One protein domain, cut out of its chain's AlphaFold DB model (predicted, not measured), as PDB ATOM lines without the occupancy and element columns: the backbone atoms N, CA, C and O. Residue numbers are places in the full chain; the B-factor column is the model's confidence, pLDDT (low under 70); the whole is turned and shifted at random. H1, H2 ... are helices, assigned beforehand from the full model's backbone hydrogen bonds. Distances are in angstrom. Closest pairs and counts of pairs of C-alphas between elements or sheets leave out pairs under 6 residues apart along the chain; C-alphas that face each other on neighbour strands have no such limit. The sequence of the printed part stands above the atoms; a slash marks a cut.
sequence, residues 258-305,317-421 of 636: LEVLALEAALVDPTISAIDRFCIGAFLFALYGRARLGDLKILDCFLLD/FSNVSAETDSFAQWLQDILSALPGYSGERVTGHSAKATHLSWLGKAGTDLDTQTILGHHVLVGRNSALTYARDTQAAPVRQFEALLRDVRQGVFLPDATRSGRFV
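AT A GLANCE: This is residues 258 to 305 and 317 to 421 of the 636 residues of the protein "Hypothetical protein" of Symbiodinium sp. CCMP2456 (UniProt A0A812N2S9). Two helical lobes meet at one joint, where the end of H2 meets the start of H5. In one lobe H1 packs on H2 and H4 is nearby; in the other H5 and H6 form a hairpin that H8 crosses, and H7 lies far out past this lobe, where residues 378 to 383 stick out. The printed part has 153 residues with eight named helices, H1 to H8 in chain order, and no named strand; its class is all helix. It is compact, with a radius of gyration of the C-alphas of 16.7 A and spans of 49 by 43 by 28 A.

HOW THE PARTS SIT: Start with H2, residues 274 to 288. H1, residues 258 to 268, touches it at Leu 267 and Arg 277, closest C-alphas 4.9 A apart, at a steep tilt of 47 degrees, opposite ways. H4, residues 324 to 336, is near H2, and close but not clearly touching H1, with the C-alphas of Glu 259 and Leu 335 closest at 7.2 A. H3, residues 295 to 298, is close but not clearly touching H2. With residues 283 to 287 alone, H2 touches H5, residues 350 to 362, at Leu 287 and Ala 351, closest C-alphas 4.6 A apart; the tilt of 37 degrees is only just steep, the same way. H5 is the hub, touching three helices. Its hairpin partner H6, residues 366 to 372, touches it at Leu 356 and Gln 369, closest C-alphas 6.5 A apart. H8, residues 392 to 406, is about perpendicular to H5 at 87 degrees and touches it at Leu 359 and Phe 398, closest C-alphas 7.3 A apart. H8 also touches H6, with the C-alphas of Thr 368 and Pro 394 closest at 5.5 A. H7, residues 381 to 386, touches no helix. Every O i to N i+4 pair is within hydrogen-bond range in H2, H4, H5, H6, H7 and H8, and 6 of 7 in H1; H3 is too short for one.

IN THESE COORDINATES: Find C-alpha 274 at (-13.737, 3.118, 190.852); from there H2 runs 20.7 A to C-alpha 288. H1 is 15.6 A long, H4 18.3 A and H5 17.8 A. H8 runs 21.1 A to C-alpha 406 at (-35.588, 15.596, 197.889).

THE WHOLE: The C-alphas of Thr 271 and Gly 379, the two farthest apart, are 51.6 A apart. Residues 306 to 316 are not printed, and C-alphas 305 and 317 are 17.1 A apart. The link from H4 to H5 is long. Look for pLDDT under 70 in residues 297 to 305, 317 to 326 and 383 to 385.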
ATOM      1  N   LEU A 258     -29.513  11.717 204.935       91.19
ATOM      2  CA  LEU A 258     -28.125  12.187 204.855       91.19
ATOM      3  C   LEU A 258     -27.152  11.087 204.406       91.19
ATOM      4  O   LEU A 258     -26.254  11.364 203.621       91.19
ATOM      5  N   GLU A 259     -27.359   9.837 204.830       92.12
ATOM      6  CA  GLU A 259     -26.519   8.705 204.414       92.12
ATOM      7  C   GLU A 259     -26.750   8.341 202.942       92.12
ATOM      8  O   GLU A 259     -25.798   8.035 202.229       92.12
ATOM      9  N   VAL A 260     -27.997   8.415 202.461       93.19
ATOM     10  CA  VAL A 260     -28.311   8.224 201.034       93.19
ATOM     11  C   VAL A 260     -27.676   9.337 200.193       93.19
ATOM     12  O   VAL A 260     -27.010   9.037 199.208       93.19
ATOM     13  N   LEU A 261     -27.796  10.601 200.613       92.38
ATOM     14  CA  LEU A 261     -27.173  11.742 199.930       92.38
ATOM     15  C   LEU A 261     -25.636  11.670 199.941       92.38
ATOM     16  O   LEU A 261     -25.003  11.990 198.937       92.38
ATOM     17  N   ALA A 262     -25.026  11.219 201.041       90.56
ATOM     18  CA  ALA A 262     -23.581  11.016 201.123       90.56
ATOM     19  C   ALA A 262     -23.106   9.903 200.175       90.56
ATOM     20  O   ALA A 262     -22.073  10.053 199.524       90.56
ATOM     21  N   LEU A 263     -23.877   8.817 200.036       91.69
ATOM     22  CA  LEU A 263     -23.620   7.771 199.044       91.69
ATOM     23  C   LEU A 263     -23.781   8.290 197.604       91.69
ATOM     24  O   LEU A 263     -22.955   7.968 196.755       91.69
ATOM     25  N   GLU A 264     -24.791   9.114 197.311       93.62
ATOM     26  CA  GLU A 264     -24.942   9.744 195.989       93.62
ATOM     27  C   GLU A 264     -23.759  10.657 195.644       93.62
ATOM     28  O   GLU A 264     -23.215  10.563 194.545       93.62
ATOM     29  N   ALA A 265     -23.311  11.492 196.586       91.94
ATOM     30  CA  ALA A 265     -22.129  12.332 196.401       91.94
ATOM     31  C   ALA A 265     -20.863  11.482 196.177       91.94
ATOM     32  O   ALA A 265     -20.112  11.713 195.228       91.94
ATOM     33  N   ALA A 266     -20.674  10.439 196.990       89.62
ATOM     34  CA  ALA A 266     -19.548   9.515 196.889       89.62
ATOM     35  C   ALA A 266     -19.524   8.707 195.574       89.62
ATOM     36  O   ALA A 266     -18.455   8.305 195.116       89.62
ATOM     37  N   LEU A 267     -20.677   8.476 194.935       91.38
ATOM     38  CA  LEU A 267     -20.750   7.848 193.612       91.38
ATOM     39  C   LEU A 267     -20.161   8.739 192.505       91.38
ATOM     40  O   LEU A 267     -19.613   8.225 191.527       91.38
ATOM     41  N   VAL A 268     -20.284  10.060 192.645       92.38
ATOM     42  CA  VAL A 268     -19.826  11.045 191.650       92.38
ATOM     43  C   VAL A 268     -18.378  11.480 191.908       92.38
ATOM     44  O   VAL A 268     -17.670  11.815 190.960       92.38
ATOM     45  N   ASP A 269     -17.909  11.419 193.158       87.94
ATOM     46  CA  ASP A 269     -16.568  11.850 193.568       87.94
ATOM     47  C   ASP A 269     -15.436  11.058 192.864       87.94
ATOM     48  O   ASP A 269     -15.239   9.866 193.131       87.94
ATOM     49  N   PRO A 270     -14.630  11.688 191.984       89.12
ATOM     50  CA  PRO A 270     -13.559  11.002 191.267       89.12
ATOM     51  C   PRO A 270     -12.385  10.577 192.165       89.12
ATOM     52  O   PRO A 270     -11.588   9.745 191.727       89.12
ATOM     53  N   THR A 271     -12.266  11.109 193.388       86.31
ATOM     54  CA  THR A 271     -11.225  10.721 194.357       86.31
ATOM     55  C   THR A 271     -11.481   9.338 194.961       86.31
ATOM     56  O   THR A 271     -10.536   8.643 195.342       86.31
ATOM     57  N   ILE A 272     -12.742   8.894 194.988       83.56
ATOM     58  CA  ILE A 272     -13.133   7.577 195.490       83.56
ATOM     59  C   ILE A 272     -12.846   6.509 194.429       83.56
ATOM     60  O   ILE A 272     -13.099   6.683 193.227       83.56
ATOM     61  N   SER A 273     -12.309   5.369 194.883       81.56
ATOM     62  CA  SER A 273     -11.886   4.280 194.003       81.56
ATOM     63  C   SER A 273     -13.032   3.829 193.090       81.56
ATOM     64  O   SER A 273     -14.182   3.705 193.516       81.56
ATOM     65  N   ALA A 274     -12.726   3.540 191.823       80.56
ATOM     66  CA  ALA A 274     -13.737   3.118 190.852       80.56
ATOM     67  C   ALA A 274     -14.497   1.846 191.285       80.56
ATOM     68  O   ALA A 274     -15.632   1.629 190.867       80.56
ATOM     69  N   ILE A 275     -13.890   1.016 192.144       78.75
ATOM     70  CA  ILE A 275     -14.511  -0.202 192.669       78.75
ATOM     71  C   ILE A 275     -15.461   0.127 193.828       78.75
ATOM     72  O   ILE A 275     -16.575  -0.391 193.858       78.75
ATOM     73  N   ASP A 276     -15.066   1.020 194.739       81.00
ATOM     74  CA  ASP A 276     -15.953   1.520 195.796       81.00
ATOM     75  C   ASP A 276     -17.160   2.240 195.177       81.00
ATOM     76  O   ASP A 276     -18.298   1.929 195.524       81.00
ATOM     77  N   ARG A 277     -16.940   3.090 194.162       86.12
ATOM     78  CA  ARG A 277     -18.013   3.739 193.389       86.12
ATOM     79  C   ARG A 277     -18.937   2.749 192.685       86.12
ATOM     80  O   ARG A 277     -20.151   2.896 192.780       86.12
ATOM     81  N   PHE A 278     -18.409   1.702 192.046       82.88
ATOM     82  CA  PHE A 278     -19.245   0.638 191.473       82.88
ATOM     83  C   PHE A 278     -20.139  -0.025 192.536       82.88
ATOM     84  O   PHE A 278     -21.323  -0.267 192.297       82.88
ATOM     85  N   CYS A 279     -19.602  -0.287 193.728       81.94
ATOM     86  CA  CYS A 279     -20.346  -0.916 194.818       81.94
ATOM     87  C   CYS A 279     -21.375   0.027 195.464       81.94
ATOM     88  O   CYS A 279     -22.467  -0.429 195.812       81.94
ATOM     89  N   ILE A 280     -21.081   1.330 195.557       88.19
ATOM     90  CA  ILE A 280     -22.050   2.372 195.928       88.19
ATOM     91  C   ILE A 280     -23.190   2.401 194.903       88.19
ATOM     92  O   ILE A 280     -24.356   2.318 195.284       88.19
ATOM     93  N   GLY A 281     -22.866   2.435 193.607       88.62
ATOM     94  CA  GLY A 281     -23.846   2.418 192.521       88.62
ATOM     95  C   GLY A 281     -24.745   1.181 192.570       88.62
ATOM     96  O   GLY A 281     -25.963   1.301 192.484       88.62
ATOM     97  N   ALA A 282     -24.176  -0.003 192.821       84.56
ATOM     98  CA  ALA A 282     -24.948  -1.228 193.026       84.56
ATOM     99  C   ALA A 282     -25.856  -1.161 194.274       84.56
ATOM    100  O   ALA A 282     -26.969  -1.689 194.256       84.56
ATOM    101  N   PHE A 283     -25.424  -0.503 195.356       87.69
ATOM    102  CA  PHE A 283     -26.251  -0.319 196.551       87.69
ATOM    103  C   PHE A 283     -27.423   0.641 196.313       87.69
ATOM    104  O   PHE A 283     -28.559   0.316 196.664       87.69
ATOM    105  N   LEU A 284     -27.164   1.787 195.680       90.88
ATOM    106  CA  LEU A 284     -28.185   2.768 195.305       90.88
ATOM    107  C   LEU A 284     -29.169   2.179 194.285       90.88
ATOM    108  O   LEU A 284     -30.377   2.356 194.422       90.88
ATOM    109  N   PHE A 285     -28.688   1.374 193.333       88.25
ATOM    110  CA  PHE A 285     -29.546   0.621 192.419       88.25
ATOM    111  C   PHE A 285     -30.454  -0.376 193.163       88.25
ATOM    112  O   PHE A 285     -31.639  -0.469 192.855       88.25
ATOM    113  N   ALA A 286     -29.958  -1.083 194.189       87.25
ATOM    114  CA  ALA A 286     -30.818  -1.922 195.032       87.25
ATOM    115  C   ALA A 286     -31.857  -1.105 195.824       87.25
ATOM    116  O   ALA A 286     -32.998  -1.547 195.957       87.25
ATOM    117  N   LEU A 287     -31.484   0.075 196.331       90.50
ATOM    118  CA  LEU A 287     -32.385   0.979 197.052       90.50
ATOM    119  C   LEU A 287     -33.524   1.477 196.147       90.50
ATOM    120  O   LEU A 287     -34.693   1.264 196.470       90.50
ATOM    121  N   TYR A 288     -33.195   2.075 195.000       90.19
ATOM    122  CA  TYR A 288     -34.172   2.654 194.072       90.19
ATOM    123  C   TYR A 288     -34.940   1.594 193.271       90.19
ATOM    124  O   TYR A 288     -36.156   1.693 193.104       90.19
ATOM    125  N   GLY A 289     -34.280   0.500 192.892       86.69
ATOM    126  CA  GLY A 289     -34.919  -0.681 192.310       86.69
ATOM    127  C   GLY A 289     -35.783  -1.483 193.295       86.69
ATOM    128  O   GLY A 289     -36.485  -2.397 192.867       86.69
ATOM    129  N   ARG A 290     -35.768  -1.156 194.601       88.88
ATOM    130  CA  ARG A 290     -36.484  -1.874 195.683       88.88
ATOM    131  C   ARG A 290     -36.095  -3.363 195.772       88.88
ATOM    132  O   ARG A 290     -36.876  -4.218 196.204       88.88
ATOM    133  N   ALA A 291     -34.875  -3.674 195.342       82.81
ATOM    134  CA  ALA A 291     -34.333  -5.017 195.193       82.81
ATOM    135  C   ALA A 291     -33.462  -5.410 196.397       82.81
ATOM    136  O   ALA A 291     -32.919  -4.569 197.115       82.81
ATOM    137  N   ARG A 292     -33.272  -6.713 196.631       80.50
ATOM    138  CA  ARG A 292     -32.243  -7.182 197.572       80.50
ATOM    139  C   ARG A 292     -30.900  -7.236 196.851       80.50
ATOM    140  O   ARG A 292     -30.827  -7.633 195.695       80.50
ATOM    141  N   LEU A 293     -29.802  -7.062 197.587       76.88
ATOM    142  CA  LEU A 293     -28.455  -7.381 197.078       76.88
ATOM    143  C   LEU A 293     -28.272  -8.843 196.638       76.88
ATOM    144  O   LEU A 293     -27.303  -9.174 195.962       76.88
ATOM    145  N   GLY A 294     -29.151  -9.748 197.077       74.19
ATOM    146  CA  GLY A 294     -29.187 -11.122 196.580       74.19
ATOM    147  C   GLY A 294     -29.767 -11.230 195.170       74.19
ATOM    148  O   GLY A 294     -29.338 -12.110 194.429       74.19
ATOM    149  N   ASP A 295     -30.685 -10.329 194.821       78.19
ATOM    150  CA  ASP A 295     -31.420 -10.307 193.559       78.19
ATOM    151  C   ASP A 295     -30.497  -9.746 192.450       78.19
ATOM    152  O   ASP A 295     -30.425 -10.310 191.363       78.19
ATOM    153  N   LEU A 296     -29.634  -8.769 192.783       77.31
ATOM    154  CA  LEU A 296     -28.587  -8.247 191.884       77.31
ATOM    155  C   LEU A 296     -27.577  -9.302 191.378       77.31
ATOM    156  O   LEU A 296     -26.888  -9.070 190.393       77.31
ATOM    157  N   LYS A 297     -27.459 -10.467 192.032       69.44
ATOM    158  CA  LYS A 297     -26.497 -11.537 191.659       69.44
ATOM    159  C   LYS A 297     -26.987 -12.451 190.530       69.44
ATOM    160  O   LYS A 297     -26.349 -13.477 190.248       69.44
ATOM    161  N   ILE A 298     -28.154 -12.118 189.991       67.88
ATOM    162  CA  ILE A 298     -28.892 -12.823 188.940       67.88
ATOM    163  C   ILE A 298     -29.269 -11.833 187.812       67.88
ATOM    164  O   ILE A 298     -29.976 -12.199 186.883       67.88
ATOM    165  N   LEU A 299     -28.830 -10.569 187.895       67.75
ATOM    166  CA  LEU A 299     -29.021  -9.585 186.830       67.75
ATOM    167  C   LEU A 299     -27.898  -9.726 185.803       67.75
ATOM    168  O   LEU A 299     -26.781  -9.268 186.040       67.75
ATOM    169  N   ASP A 300     -28.213 -10.344 184.668       59.97
ATOM    170  CA  ASP A 300     -27.273 -10.499 183.552       59.97
ATOM    171  C   ASP A 300     -27.232  -9.247 182.653       59.97
ATOM    172  O   ASP A 300     -26.177  -8.882 182.135       59.97
ATOM    173  N   CYS A 301     -28.360  -8.545 182.503       61.59
ATOM    174  CA  CYS A 301     -28.479  -7.273 181.786       61.59
ATOM    175  C   CYS A 301     -29.614  -6.413 182.369       61.59
ATOM    176  O   CYS A 301     -30.461  -6.914 183.114       61.59
ATOM    177  N   PHE A 302     -29.636  -5.124 182.026       65.25
ATOM    178  CA  PHE A 302     -30.802  -4.262 182.220       65.25
ATOM    179  C   PHE A 302     -31.133  -3.515 180.926       65.25
ATOM    180  O   PHE A 302     -30.238  -3.085 180.200       65.25
ATOM    181  N   LEU A 303     -32.430  -3.374 180.652       65.88
ATOM    182  CA  LEU A 303     -32.953  -2.606 179.526       65.88
ATOM    183  C   LEU A 303     -33.371  -1.227 180.038       65.88
ATOM    184  O   LEU A 303     -34.035  -1.126 181.071       65.88
ATOM    185  N   LEU A 304     -32.957  -0.177 179.331       64.25
ATOM    186  CA  LEU A 304     -33.403   1.186 179.589       64.25
ATOM    187  C   LEU A 304     -34.658   1.440 178.753       64.25
ATOM    188  O   LEU A 304     -34.567   1.634 177.546       64.25
ATOM    189  N   ASP A 305     -35.820   1.413 179.404       64.44
ATOM    190  CA  ASP A 305     -37.112   1.740 178.792       64.44
ATOM    191  C   ASP A 305     -37.254   3.270 178.690       64.44
ATOM    192  O   ASP A 305     -37.875   3.930 179.524       64.44
ATOM    193  N   PHE A 317     -23.957  -5.265 184.585       51.91
ATOM    194  CA  PHE A 317     -23.256  -5.419 185.858       51.91
ATOM    195  C   PHE A 317     -21.936  -6.167 185.644       51.91
ATOM    196  O   PHE A 317     -21.849  -7.110 184.856       51.91
ATOM    197  N   SER A 318     -20.880  -5.769 186.357       47.25
ATOM    198  CA  SER A 318     -19.622  -6.515 186.301       47.25
ATOM    199  C   SER A 318     -19.793  -7.909 186.924       47.25
ATOM    200  O   SER A 318     -20.502  -8.082 187.914       47.25
ATOM    201  N   ASN A 319     -19.079  -8.910 186.396       45.12
ATOM    202  CA  ASN A 319     -19.108 -10.310 186.859       45.12
ATOM    203  C   ASN A 319     -18.541 -10.536 188.292       45.12
ATOM    204  O   ASN A 319     -18.158 -11.649 188.665       45.12
ATOM    205  N   VAL A 320     -18.441  -9.487 189.115       46.03
ATOM    206  CA  VAL A 320     -17.855  -9.501 190.460       46.03
ATOM    207  C   VAL A 320     -18.927  -9.836 191.502       46.03
ATOM    208  O   VAL A 320     -19.507  -8.972 192.156       46.03
ATOM    209  N   SER A 321     -19.172 -11.131 191.708       44.62
ATOM    210  CA  SER A 321     -20.061 -11.611 192.775       44.62
ATOM    211  C   SER A 321     -19.467 -11.365 194.175       44.62
ATOM    212  O   SER A 321     -18.782 -12.233 194.726       44.62
ATOM    213  N   ALA A 322     -19.810 -10.239 194.804       50.81
ATOM    214  CA  ALA A 322     -19.540 -10.005 196.223       50.81
ATOM    215  C   ALA A 322     -20.280 -11.026 197.117       50.81
ATOM    216  O   ALA A 322     -21.465 -11.317 196.918       50.81
ATOM    217  N   GLU A 323     -19.615 -11.580 198.135       59.47
ATOM    218  CA  GLU A 323     -20.286 -12.350 199.197       59.47
ATOM    219  C   GLU A 323     -21.091 -11.364 200.076       59.47
ATOM    220  O   GLU A 323     -20.599 -10.289 200.405       59.47
ATOM    221  N   THR A 324     -22.356 -11.675 200.404       63.75
ATOM    222  CA  THR A 324     -23.294 -10.681 200.984       63.75
ATOM    223  C   THR A 324     -22.822 -10.135 202.333       63.75
ATOM    224  O   THR A 324     -23.054  -8.969 202.635       63.75
ATOM    225  N   ASP A 325     -22.128 -10.960 203.116       63.81
ATOM    226  CA  ASP A 325     -21.582 -10.568 204.417       63.81
ATOM    227  C   ASP A 325     -20.368  -9.638 204.252       63.81
ATOM    228  O   ASP A 325     -20.264  -8.634 204.949       63.81
ATOM    229  N   SER A 326     -19.502  -9.904 203.264       67.12
ATOM    230  CA  SER A 326     -18.389  -9.014 202.897       67.12
ATOM    231  C   SER A 326     -18.883  -7.659 202.395       67.12
ATOM    232  O   SER A 326     -18.295  -6.638 202.729       67.12
ATOM    233  N   PHE A 327     -19.987  -7.641 201.642       72.31
ATOM    234  CA  PHE A 327     -20.638  -6.397 201.237       72.31
ATOM    235  C   PHE A 327     -21.221  -5.643 202.438       72.31
ATOM    236  O   PHE A 327     -21.096  -4.430 202.513       72.31
ATOM    237  N   ALA A 328     -21.859  -6.340 203.383       72.38
ATOM    238  CA  ALA A 328     -22.437  -5.699 204.564       72.38
ATOM    239  C   ALA A 328     -21.370  -5.060 205.469       72.38
ATOM    240  O   ALA A 328     -21.644  -4.006 206.031       72.38
ATOM    241  N   GLN A 329     -20.180  -5.666 205.578       75.69
ATOM    242  CA  GLN A 329     -19.045  -5.057 206.274       75.69
ATOM    243  C   GLN A 329     -18.508  -3.846 205.505       75.69
ATOM    244  O   GLN A 329     -18.482  -2.756 206.058       75.69
ATOM    245  N   TRP A 330     -18.205  -3.998 204.210       81.75
ATOM    246  CA  TRP A 330     -17.754  -2.884 203.364       81.75
ATOM    247  C   TRP A 330     -18.717  -1.685 203.399       81.75
ATOM    248  O   TRP A 330     -18.276  -0.544 203.456       81.75
ATOM    249  N   LEU A 331     -20.031  -1.935 203.421       78.44
ATOM    250  CA  LEU A 331     -21.049  -0.890 203.515       78.44
ATOM    251  C   LEU A 331     -21.009  -0.147 204.863       78.44
ATOM    252  O   LEU A 331     -21.282   1.047 204.901       78.44
ATOM    253  N   GLN A 332     -20.680  -0.830 205.963       81.19
ATOM    254  CA  GLN A 332     -20.460  -0.174 207.258       81.19
ATOM    255  C   GLN A 332     -19.161   0.631 207.240       81.19
ATOM    256  O   GLN A 332     -19.165   1.777 207.673       81.19
ATOM    257  N   ASP A 333     -18.086   0.062 206.692       81.12
ATOM    258  CA  ASP A 333     -16.779   0.711 206.617       81.12
ATOM    259  C   ASP A 333     -16.860   2.000 205.775       81.12
ATOM    260  O   ASP A 333     -16.422   3.058 206.225       81.12
ATOM    261  N   ILE A 334     -17.505   1.952 204.600       82.62
ATOM    262  CA  ILE A 334     -17.659   3.126 203.730       82.62
ATOM    263  C   ILE A 334     -18.623   4.165 204.313       82.62
ATOM    264  O   ILE A 334     -18.316   5.349 204.254       82.62
ATOM    265  N   LEU A 335     -19.733   3.758 204.947       81.62
ATOM    266  CA  LEU A 335     -20.602   4.708 205.649       81.62
ATOM    267  C   LEU A 335     -19.886   5.344 206.847       81.62
ATOM    268  O   LEU A 335     -20.039   6.537 207.060       81.62
ATOM    269  N   SER A 336     -19.046   4.605 207.578       82.00
ATOM    270  CA  SER A 336     -18.261   5.159 208.693       82.00
ATOM    271  C   SER A 336     -17.210   6.188 208.263       82.00
ATOM    272  O   SER A 336     -16.799   7.013 209.076       82.00
ATOM    273  N   ALA A 337     -16.807   6.167 206.989       79.25
ATOM    274  CA  ALA A 337     -15.945   7.174 206.374       79.25
ATOM    275  C   ALA A 337     -16.724   8.369 205.781       79.25
ATOM    276  O   ALA A 337     -16.104   9.331 205.329       79.25
ATOM    277  N   LEU A 338     -18.062   8.323 205.770       77.56
ATOM    278  CA  LEU A 338     -18.936   9.358 205.218       77.56
ATOM    279  C   LEU A 338     -19.630  10.169 206.334       77.56
ATOM    280  O   LEU A 338     -19.907   9.649 207.418       77.56
ATOM    281  N   PRO A 339     -19.937  11.459 206.093       74.88
ATOM    282  CA  PRO A 339     -20.632  12.289 207.072       74.88
ATOM    283  C   PRO A 339     -22.061  11.787 207.331       74.88
ATOM    284  O   PRO A 339     -22.747  11.311 206.428       74.88
ATOM    285  N   GLY A 340     -22.530  11.938 208.572       70.75
ATOM    286  CA  GLY A 340     -23.905  11.609 208.969       70.75
ATOM    287  C   GLY A 340     -24.161  10.147 209.362       70.75
ATOM    288  O   GLY A 340     -25.306   9.810 209.661       70.75
ATOM    289  N   TYR A 341     -23.140   9.283 209.406       79.81
ATOM    290  CA  TYR A 341     -23.304   7.902 209.868       79.81
ATOM    291  C   TYR A 341     -23.643   7.824 211.361       79.81
ATOM    292  O   TYR A 341     -22.901   8.317 212.209       79.81
ATOM    293  N   SER A 342     -24.740   7.143 211.698       73.81
ATOM    294  CA  SER A 342     -25.237   7.078 213.080       73.81
ATOM    295  C   SER A 342     -24.512   6.076 213.992       73.81
ATOM    296  O   SER A 342     -24.905   5.901 215.144       73.81
ATOM    297  N   GLY A 343     -23.509   5.346 213.493       75.19
ATOM    298  CA  GLY A 343     -22.859   4.245 214.219       75.19
ATOM    299  C   GLY A 343     -23.664   2.935 214.249       75.19
ATOM    300  O   GLY A 343     -23.091   1.864 214.448       75.19
ATOM    301  N   GLU A 344     -24.979   2.982 214.017       78.94
ATOM    302  CA  GLU A 344     -25.851   1.806 214.090       78.94
ATOM    303  C   GLU A 344     -25.747   0.881 212.868       78.94
ATOM    304  O   GLU A 344     -25.716   1.323 211.718       78.94
ATOM    305  N   ARG A 345     -25.829  -0.431 213.126       78.88
ATOM    306  CA  ARG A 345     -25.614  -1.524 212.164       78.88
ATOM    307  C   ARG A 345     -26.496  -1.466 210.903       78.88
ATOM    308  O   ARG A 345     -27.646  -1.920 210.896       78.88
ATOM    309  N   VAL A 346     -25.880  -1.074 209.790       81.69
ATOM    310  CA  VAL A 346     -26.420  -1.186 208.422       81.69
ATOM    311  C   VAL A 346     -26.105  -2.568 207.824       81.69
ATOM    312  O   VAL A 346     -25.115  -3.208 208.178       81.69
ATOM    313  N   THR A 347     -26.950  -3.082 206.927       83.19
ATOM    314  CA  THR A 347     -26.661  -4.313 206.156       83.19
ATOM    315  C   THR A 347     -27.224  -4.232 204.737       83.19
ATOM    316  O   THR A 347     -28.000  -3.338 204.422       83.19
ATOM    317  N   GLY A 348     -26.984  -5.254 203.908       76.19
ATOM    318  CA  GLY A 348     -27.665  -5.405 202.616       76.19
ATOM    319  C   GLY A 348     -29.203  -5.459 202.652       76.19
ATOM    320  O   GLY A 348     -29.834  -5.324 201.609       76.19
ATOM    321  N   HIS A 349     -29.824  -5.647 203.824       82.44
ATOM    322  CA  HIS A 349     -31.278  -5.527 203.994       82.44
ATOM    323  C   HIS A 349     -31.737  -4.095 204.315       82.44
ATOM    324  O   HIS A 349     -32.932  -3.823 204.220       82.44
ATOM    325  N   SER A 350     -30.821  -3.180 204.658       88.31
ATOM    326  CA  SER A 350     -31.147  -1.781 204.952       88.31
ATOM    327  C   SER A 350     -31.730  -1.062 203.740       88.31
ATOM    328  O   SER A 350     -32.674  -0.307 203.918       88.31
ATOM    329  N   ALA A 351     -31.288  -1.361 202.512       86.19
ATOM    330  CA  ALA A 351     -31.905  -0.827 201.292       86.19
ATOM    331  C   ALA A 351     -33.423  -1.113 201.246       86.19
ATOM    332  O   ALA A 351     -34.235  -0.188 201.198       86.19
ATOM    333  N   LYS A 352     -33.821  -2.387 201.408       85.75
ATOM    334  CA  LYS A 352     -35.239  -2.783 201.467       85.75
ATOM    335  C   LYS A 352     -35.974  -2.200 202.685       85.75
ATOM    336  O   LYS A 352     -37.131  -1.803 202.582       85.75
ATOM    337  N   ALA A 353     -35.315  -2.139 203.843       89.25
ATOM    338  CA  ALA A 353     -35.895  -1.541 205.044       89.25
ATOM    339  C   ALA A 353     -36.132  -0.028 204.894       89.25
ATOM    340  O   ALA A 353     -37.084   0.490 205.470       89.25
ATOM    341  N   THR A 354     -35.300   0.668 204.114       92.62
ATOM    342  CA  THR A 354     -35.372   2.121 203.905       92.62
ATOM    343  C   THR A 354     -36.644   2.496 203.165       92.62
ATOM    344  O   THR A 354     -37.478   3.189 203.741       92.62
ATOM    345  N   HIS A 355     -36.859   1.967 201.954       89.50
ATOM    346  CA  HIS A 355     -38.043   2.339 201.177       89.50
ATOM    347  C   HIS A 355     -39.351   1.924 201.869       89.50
ATOM    348  O   HIS A 355     -40.271   2.731 201.945       89.50
ATOM    349  N   LEU A 356     -39.433   0.715 202.449       91.44
ATOM    350  CA  LEU A 356     -40.629   0.278 203.188       91.44
ATOM    351  C   LEU A 356     -40.896   1.145 204.426       91.44
ATOM    352  O   LEU A 356     -42.043   1.488 204.698       91.44
ATOM    353  N   SER A 357     -39.846   1.538 205.151       93.31
ATOM    354  CA  SER A 357     -39.967   2.466 206.277       93.31
ATOM    355  C   SER A 357     -40.458   3.833 205.813       93.31
ATOM    356  O   SER A 357     -41.398   4.359 206.396       93.31
ATOM    357  N   TRP A 358     -39.885   4.402 204.750       95.06
ATOM    358  CA  TRP A 358     -40.292   5.712 204.237       95.06
ATOM    359  C   TRP A 358     -41.747   5.704 203.733       95.06
ATOM    360  O   TRP A 358     -42.506   6.586 204.122       95.06
ATOM    361  N   LEU A 359     -42.172   4.674 202.988       93.44
ATOM    362  CA  LEU A 359     -43.564   4.490 202.536       93.44
ATOM    363  C   LEU A 359     -44.545   4.397 203.719       93.44
ATOM    364  O   LEU A 359     -45.527   5.135 203.784       93.44
ATOM    365  N   GLY A 360     -44.249   3.545 204.707       93.50
ATOM    366  CA  GLY A 360     -45.075   3.423 205.912       93.50
ATOM    367  C   GLY A 360     -45.089   4.694 206.772       93.50
ATOM    368  O   GLY A 360     -46.106   5.026 207.375       93.50
ATOM    369  N   LYS A 361     -43.981   5.447 206.801       94.19
ATOM    370  CA  LYS A 361     -43.876   6.758 207.463       94.19
ATOM    371  C   LYS A 361     -44.652   7.861 206.724       94.19
ATOM    372  O   LYS A 361     -45.033   8.824 207.389       94.19
ATOM    373  N   ALA A 362     -44.848   7.731 205.409       92.56
ATOM    374  CA  ALA A 362     -45.583   8.664 204.550       92.56
ATOM    375  C   ALA A 362     -47.099   8.402 204.510       92.56
ATOM    376  O   ALA A 362     -47.856   9.271 204.094       92.56
ATOM    377  N   GLY A 363     -47.547   7.229 204.971       91.88
ATOM    378  CA  GLY A 363     -48.962   6.850 204.976       91.88
ATOM    379  C   GLY A 363     -49.425   6.099 203.725       91.88
ATOM    380  O   GLY A 363     -50.628   5.964 203.524       91.88
ATOM    381  N   THR A 364     -48.502   5.586 202.902       92.75
ATOM    382  CA  THR A 364     -48.836   4.688 201.786       92.75
ATOM    383  C   THR A 364     -49.577   3.448 202.292       92.75
ATOM    384  O   THR A 364     -49.216   2.886 203.330       92.75
ATOM    385  N   ASP A 365     -50.585   2.982 201.557       91.88
ATOM    386  CA  ASP A 365     -51.383   1.822 201.948       91.88
ATOM    387  C   ASP A 365     -50.571   0.508 201.966       91.88
ATOM    388  O   ASP A 365     -49.504   0.378 201.352       91.88
ATOM    389  N   LEU A 366     -51.074  -0.487 202.703       88.81
ATOM    390  CA  LEU A 366     -50.366  -1.751 202.901       88.81
ATOM    391  C   LEU A 366     -50.292  -2.600 201.622       88.81
ATOM    392  O   LEU A 366     -49.328  -3.350 201.461       88.81
ATOM    393  N   ASP A 367     -51.253  -2.484 200.703       89.44
ATOM    394  CA  ASP A 367     -51.253  -3.270 199.469       89.44
ATOM    395  C   ASP A 367     -50.159  -2.761 198.522       89.44
ATOM    396  O   ASP A 367     -49.324  -3.543 198.058       89.44
ATOM    397  N   THR A 368     -50.073  -1.441 198.338       89.44
ATOM    398  CA  THR A 368     -48.986  -0.755 197.631       89.44
ATOM    399  C   THR A 368     -47.629  -1.081 198.259       89.44
ATOM    400  O   THR A 368     -46.712  -1.492 197.547       89.44
ATOM    401  N   GLN A 369     -47.485  -0.994 199.589       90.50
ATOM    402  CA  GLN A 369     -46.248  -1.402 200.276       90.50
ATOM    403  C   GLN A 369     -45.893  -2.879 200.032       90.50
ATOM    404  O   GLN A 369     -44.715  -3.216 199.885       90.50
ATOM    405  N   THR A 370     -46.887  -3.767 199.961       87.75
ATOM    406  CA  THR A 370     -46.691  -5.204 199.716       87.75
ATOM    407  C   THR A 370     -46.225  -5.464 198.281       87.75
ATOM    408  O   THR A 370     -45.247  -6.191 198.082       87.75
ATOM    409  N   ILE A 371     -46.834  -4.797 197.293       88.38
ATOM    410  CA  ILE A 371     -46.434  -4.861 195.878       88.38
ATOM    411  C   ILE A 371     -45.011  -4.306 195.688       88.38
ATOM    412  O   ILE A 371     -44.161  -4.990 195.114       88.38
ATOM    413  N   LEU A 372     -44.704  -3.124 196.240       87.81
ATOM    414  CA  LEU A 372     -43.351  -2.532 196.228       87.81
ATOM    415  C   LEU A 372     -42.329  -3.394 196.977       87.81
ATOM    416  O   LEU A 372     -41.146  -3.419 196.645       87.81
ATOM    417  N   GLY A 373     -42.786  -4.131 197.986       85.81
ATOM    418  CA  GLY A 373     -42.008  -5.128 198.698       85.81
ATOM    419  C   GLY A 373     -41.747  -6.411 197.902       85.81
ATOM    420  O   GLY A 373     -41.060  -7.283 198.436       85.81
ATOM    421  N   HIS A 374     -42.247  -6.557 196.672       80.50
ATOM    422  CA  HIS A 374     -42.199  -7.800 195.894       80.50
ATOM    423  C   HIS A 374     -42.831  -8.989 196.646       80.50
ATOM    424  O   HIS A 374     -42.277 -10.091 196.691       80.50
ATOM    425  N   HIS A 375     -43.970  -8.747 197.298       80.56
ATOM    426  CA  HIS A 375     -44.775  -9.757 197.977       80.56
ATOM    427  C   HIS A 375     -46.123  -9.932 197.263       80.56
ATOM    428  O   HIS A 375     -46.687  -8.985 196.722       80.56
ATOM    429  N   VAL A 376     -46.631 -11.165 197.253       74.38
ATOM    430  CA  VAL A 376     -47.915 -11.507 196.626       74.38
ATOM    431  C   VAL A 376     -49.057 -11.178 197.586       74.38
ATOM    432  O   VAL A 376     -49.022 -11.581 198.750       74.38
ATOM    433  N   LEU A 377     -50.080 -10.481 197.089       75.06
ATOM    434  CA  LEU A 377     -51.308 -10.206 197.835       75.06
ATOM    435  C   LEU A 377     -52.164 -11.476 197.910       75.06
ATOM    436  O   LEU A 377     -52.752 -11.905 196.915       75.06
ATOM    437  N   VAL A 378     -52.230 -12.077 199.100       74.06
ATOM    438  CA  VAL A 378     -53.026 -13.285 199.364       74.06
ATOM    439  C   VAL A 378     -54.483 -13.043 198.958       74.06
ATOM    440  O   VAL A 378     -55.068 -12.016 199.292       74.06
ATOM    441  N   GLY A 379     -55.058 -13.976 198.196       73.50
ATOM    442  CA  GLY A 379     -56.427 -13.871 197.678       73.50
ATOM    443  C   GLY A 379     -56.600 -12.992 196.432       73.50
ATOM    444  O   GLY A 379     -57.680 -13.008 195.852       73.50
ATOM    445  N   ARG A 380     -55.566 -12.275 195.959       71.75
ATOM    446  CA  ARG A 380     -55.652 -11.405 194.761       71.75
ATOM    447  C   ARG A 380     -54.836 -11.891 193.559       71.75
ATOM    448  O   ARG A 380     -54.672 -11.152 192.592       71.75
ATOM    449  N   ASN A 381     -54.349 -13.135 193.595       71.06
ATOM    450  CA  ASN A 381     -53.501 -13.725 192.550       71.06
ATOM    451  C   ASN A 381     -54.075 -13.540 191.135       71.06
ATOM    452  O   ASN A 381     -53.351 -13.112 190.245       71.06
ATOM    453  N   SER A 382     -55.375 -13.793 190.945       70.69
ATOM    454  CA  SER A 382     -56.063 -13.648 189.654       70.69
ATOM    455  C   SER A 382     -56.001 -12.219 189.108       70.69
ATOM    456  O   SER A 382     -55.608 -12.017 187.962       70.69
ATOM    457  N   ALA A 383     -56.323 -11.215 189.929       64.31
ATOM    458  CA  ALA A 383     -56.248  -9.807 189.538       64.31
ATOM    459  C   ALA A 383     -54.813  -9.389 189.170       64.31
ATOM    460  O   ALA A 383     -54.610  -8.694 188.174       64.31
ATOM    461  N   LEU A 384     -53.813  -9.866 189.923       69.56
ATOM    462  CA  LEU A 384     -52.400  -9.613 189.624       69.56
ATOM    463  C   LEU A 384     -51.960 -10.257 188.294       69.56
ATOM    464  O   LEU A 384     -51.167  -9.657 187.574       69.56
ATOM    465  N   THR A 385     -52.491 -11.433 187.935       67.50
ATOM    466  CA  THR A 385     -52.224 -12.089 186.641       67.50
ATOM    467  C   THR A 385     -52.773 -11.289 185.454       67.50
ATOM    468  O   THR A 385     -52.110 -11.207 184.422       67.50
ATOM    469  N   TYR A 386     -53.956 -10.677 185.579       74.81
ATOM    470  CA  TYR A 386     -54.580  -9.936 184.472       74.81
ATOM    471  C   TYR A 386     -54.069  -8.504 184.295       74.81
ATOM    472  O   TYR A 386     -54.094  -7.992 183.178       74.81
ATOM    473  N   ALA A 387     -53.589  -7.858 185.359       71.56
ATOM    474  CA  ALA A 387     -53.190  -6.448 185.327       71.56
ATOM    475  C   ALA A 387     -51.953  -6.141 184.451       71.56
ATOM    476  O   ALA A 387     -51.727  -4.975 184.142       71.56
ATOM    477  N   ARG A 388     -51.187  -7.164 184.030       72.00
ATOM    478  CA  ARG A 388     -49.938  -7.117 183.226       72.00
ATOM    479  C   ARG A 388     -48.770  -6.348 183.860       72.00
ATOM    480  O   ARG A 388     -47.700  -6.926 183.998       72.00
ATOM    481  N   ASP A 389     -48.983  -5.114 184.304       81.38
ATOM    482  CA  ASP A 389     -48.057  -4.348 185.136       81.38
ATOM    483  C   ASP A 389     -48.756  -3.870 186.419       81.38
ATOM    484  O   ASP A 389     -49.431  -2.841 186.477       81.38
ATOM    485  N   THR A 390     -48.573  -4.650 187.483       85.56
ATOM    486  CA  THR A 390     -49.058  -4.322 188.833       85.56
ATOM    487  C   THR A 390     -48.138  -3.353 189.579       85.56
ATOM    488  O   THR A 390     -48.519  -2.844 190.630       85.56
ATOM    489  N   GLN A 391     -46.933  -3.095 189.061       86.25
ATOM    490  CA  GLN A 391     -45.916  -2.251 189.685       86.25
ATOM    491  C   GLN A 391     -46.058  -0.780 189.276       86.25
ATOM    492  O   GLN A 391     -45.774   0.079 190.104       86.25
ATOM    493  N   ALA A 392     -46.542  -0.472 188.067       87.44
ATOM    494  CA  ALA A 392     -46.678   0.886 187.525       87.44
ATOM    495  C   ALA A 392     -47.210   1.943 188.515       87.44
ATOM    496  O   ALA A 392     -46.554   2.956 188.769       87.44
ATOM    497  N   ALA A 393     -48.409   1.742 189.074       89.38
ATOM    498  CA  ALA A 393     -49.015   2.720 189.981       89.38
ATOM    499  C   ALA A 393     -48.274   2.821 191.334       89.38
ATOM    500  O   ALA A 393     -47.946   3.941 191.732       89.38
ATOM    501  N   PRO A 394     -47.922   1.705 192.007       91.75
ATOM    502  CA  PRO A 394     -47.031   1.732 193.164       91.75
ATOM    503  C   PRO A 394     -45.680   2.425 192.923       91.75
ATOM    504  O   PRO A 394     -45.220   3.181 193.778       91.75
ATOM    505  N   VAL A 395     -45.037   2.203 191.772       91.19
ATOM    506  CA  VAL A 395     -43.741   2.813 191.421       91.19
ATOM    507  C   VAL A 395     -43.858   4.332 191.341       91.19
ATOM    508  O   VAL A 395     -43.040   5.019 191.947       91.19
ATOM    509  N   ARG A 396     -44.910   4.866 190.702       92.31
ATOM    510  CA  ARG A 396     -45.160   6.319 190.664       92.31
ATOM    511  C   ARG A 396     -45.361   6.927 192.056       92.31
ATOM    512  O   ARG A 396     -44.901   8.037 192.304       92.31
ATOM    513  N   GLN A 397     -46.003   6.206 192.983       93.69
ATOM    514  CA  GLN A 397     -46.109   6.663 194.377       93.69
ATOM    515  C   GLN A 397     -44.746   6.681 195.082       93.69
ATOM    516  O   GLN A 397     -44.452   7.611 195.830       93.69
ATOM    517  N   PHE A 398     -43.891   5.683 194.834       94.31
ATOM    518  CA  PHE A 398     -42.537   5.662 195.386       94.31
ATOM    519  C   PHE A 398     -41.650   6.774 194.802       94.31
ATOM    520  O   PHE A 398     -40.905   7.412 195.538       94.31
ATOM    521  N   GLU A 399     -41.770   7.064 193.508       94.38
ATOM    522  CA  GLU A 399     -41.090   8.186 192.856       94.38
ATOM    523  C   GLU A 399     -41.537   9.543 193.433       94.38
ATOM    524  O   GLU A 399     -40.700  10.390 193.749       94.38
ATOM    525  N   ALA A 400     -42.846   9.735 193.640       94.25
ATOM    526  CA  ALA A 400     -43.385  10.922 194.305       94.25
ATOM    527  C   ALA A 400     -42.839  11.077 195.734       94.25
ATOM    528  O   ALA A 400     -42.364  12.150 196.091       94.25
ATOM    529  N   LEU A 401     -42.785   9.990 196.507       95.06
ATOM    530  CA  LEU A 401     -42.180   9.991 197.839       95.06
ATOM    531  C   LEU A 401     -40.701  10.417 197.817       95.06
ATOM    532  O   LEU A 401     -40.278  11.206 198.659       95.06
ATOM    533  N   LEU A 402     -39.905   9.915 196.867       94.56
ATOM    534  CA  LEU A 402     -38.500  10.318 196.723       94.56
ATOM    535  C   LEU A 402     -38.368  11.804 196.356       94.56
ATOM    536  O   LEU A 402     -37.472  12.480 196.862       94.56
ATOM    537  N   ARG A 403     -39.280  12.330 195.529       94.31
ATOM    538  CA  ARG A 403     -39.365  13.763 195.208       94.31
ATOM    539  C   ARG A 403     -39.678  14.600 196.452       94.31
ATOM    540  O   ARG A 403     -38.973  15.577 196.692       94.31
ATOM    541  N   ASP A 404     -40.640  14.184 197.274       93.38
ATOM    542  CA  ASP A 404     -41.012  14.882 198.513       93.38
ATOM    543  C   ASP A 404     -39.867  14.889 199.542       93.38
ATOM    544  O   ASP A 404     -39.652  15.899 200.219       93.38
ATOM    545  N   VAL A 405     -39.090  13.797 199.628       94.38
ATOM    546  CA  VAL A 405     -37.837  13.746 200.409       94.38
ATOM    547  C   VAL A 405     -36.820  14.743 199.861       94.38
ATOM    548  O   VAL A 405     -36.250  15.528 200.618       94.38
ATOM    549  N   ARG A 406     -36.595  14.744 198.541       93.12
ATOM    550  CA  ARG A 406     -35.588  15.596 197.889       93.12
ATOM    551  C   ARG A 406     -35.911  17.088 197.998       93.12
ATOM    552  O   ARG A 406     -34.989  17.893 198.076       93.12
ATOM    553  N   GLN A 407     -37.196  17.437 198.028       92.38
ATOM    554  CA  GLN A 407     -37.704  18.799 198.215       92.38
ATOM    555  C   GLN A 407     -37.818  19.215 199.695       92.38
ATOM    556  O   GLN A 407     -38.162  20.359 199.978       92.38
ATOM    557  N   GLY A 408     -37.565  18.311 200.649       89.62
ATOM    558  CA  GLY A 408     -37.716  18.586 202.083       89.62
ATOM    559  C   GLY A 408     -39.167  18.736 202.559       89.62
ATOM    560  O   GLY A 408     -39.393  19.105 203.708       89.62
ATOM    561  N   VAL A 409     -40.154  18.427 201.708       92.31
ATOM    562  CA  VAL A 409     -41.586  18.400 202.061       92.31
ATOM    563  C   VAL A 409     -41.865  17.254 203.037       92.31
ATOM    564  O   VAL A 409     -42.643  17.408 203.983       92.31
ATOM    565  N   PHE A 410     -41.182  16.124 202.841       94.19
ATOM    566  CA  PHE A 410     -41.255  14.946 203.695       94.19
ATOM    567  C   PHE A 410     -39.890  14.622 204.314       94.19
ATOM    568  O   PHE A 410     -38.921  14.328 203.620       94.19
ATOM    569  N   LEU A 411     -39.822  14.631 205.643       94.44
ATOM    570  CA  LEU A 411     -38.611  14.374 206.422       94.44
ATOM    571  C   LEU A 411     -38.754  13.023 207.147       94.44
ATOM    572  O   LEU A 411     -39.213  12.983 208.295       94.44
ATOM    573  N   PRO A 412     -38.399  11.883 206.519       93.88
ATOM    574  CA  PRO A 412     -38.659  10.559 207.089       93.88
ATOM    575  C   PRO A 412     -37.946  10.346 208.428       93.88
ATOM    576  O   PRO A 412     -38.464   9.620 209.281       93.88
ATOM    577  N   ASP A 413     -36.790  10.970 208.633       92.88
ATOM    578  CA  ASP A 413     -35.978  10.817 209.845       92.88
ATOM    579  C   ASP A 413     -36.419  11.739 210.987       92.88
ATOM    580  O   ASP A 413     -36.077  11.495 212.142       92.88
ATOM    581  N   ALA A 414     -37.264  12.733 210.698       90.88
ATOM    582  CA  ALA A 414     -37.879  13.552 211.727       90.88
ATOM    583  C   ALA A 414     -38.876  12.748 212.586       90.88
ATOM    584  O   ALA A 414     -39.438  11.709 212.190       90.88
ATOM    585  N   THR A 415     -39.127  13.280 213.784       90.12
ATOM    586  CA  THR A 415     -40.174  12.805 214.695       90.12
ATOM    587  C   THR A 415     -41.557  12.910 214.042       90.12
ATOM    588  O   THR A 415     -41.756  13.625 213.059       90.12
ATOM    589  N   ARG A 416     -42.554  12.193 214.584       86.44
ATOM    590  CA  ARG A 416     -43.900  12.105 213.978       86.44
ATOM    591  C   ARG A 416     -44.547  13.474 213.717       86.44
ATOM    592  O   ARG A 416     -45.255  13.610 212.728       86.44
ATOM    593  N   SER A 417     -44.293  14.464 214.574       85.44
ATOM    594  CA  SER A 417     -44.816  15.833 214.460       85.44
ATOM    595  C   SER A 417     -44.033  16.736 213.498       85.44
ATOM    596  O   SER A 417     -44.590  17.723 213.029       85.44
ATOM    597  N   GLY A 418     -42.769  16.420 213.190       86.31
ATOM    598  CA  GLY A 418     -41.913  17.200 212.282       86.31
ATOM    599  C   GLY A 418     -41.781  16.624 210.868       86.31
ATOM    600  O   GLY A 418     -41.048  17.173 210.053       86.31
ATOM    601  N   ARG A 419     -42.447  15.500 210.579       89.69
ATOM    602  CA  ARG A 419     -42.241  14.706 209.357       89.69
ATOM    603  C   ARG A 419     -42.789  15.328 208.071       89.69
ATOM    604  O   ARG A 419     -42.269  15.023 207.004       89.69
ATOM    605  N   PHE A 420     -43.816  16.164 208.161       91.94
ATOM    606  CA  PHE A 420     -44.394  16.857 207.010       91.94
ATOM    607  C   PHE A 420     -44.219  18.360 207.198       91.94
ATOM    608  O   PHE A 420     -44.710  18.932 208.175       91.94
ATOM    609  N   VAL A 421     -43.518  19.004 206.268       86.62
ATOM    610  CA  VAL A 421     -43.337  20.455 206.284       86.62
ATOM    611  C   VAL A 421     -44.550  21.095 205.619       86.62
ATOM    612  O   VAL A 421     -44.815  20.885 204.438       86.62
TER     613      VAL A 421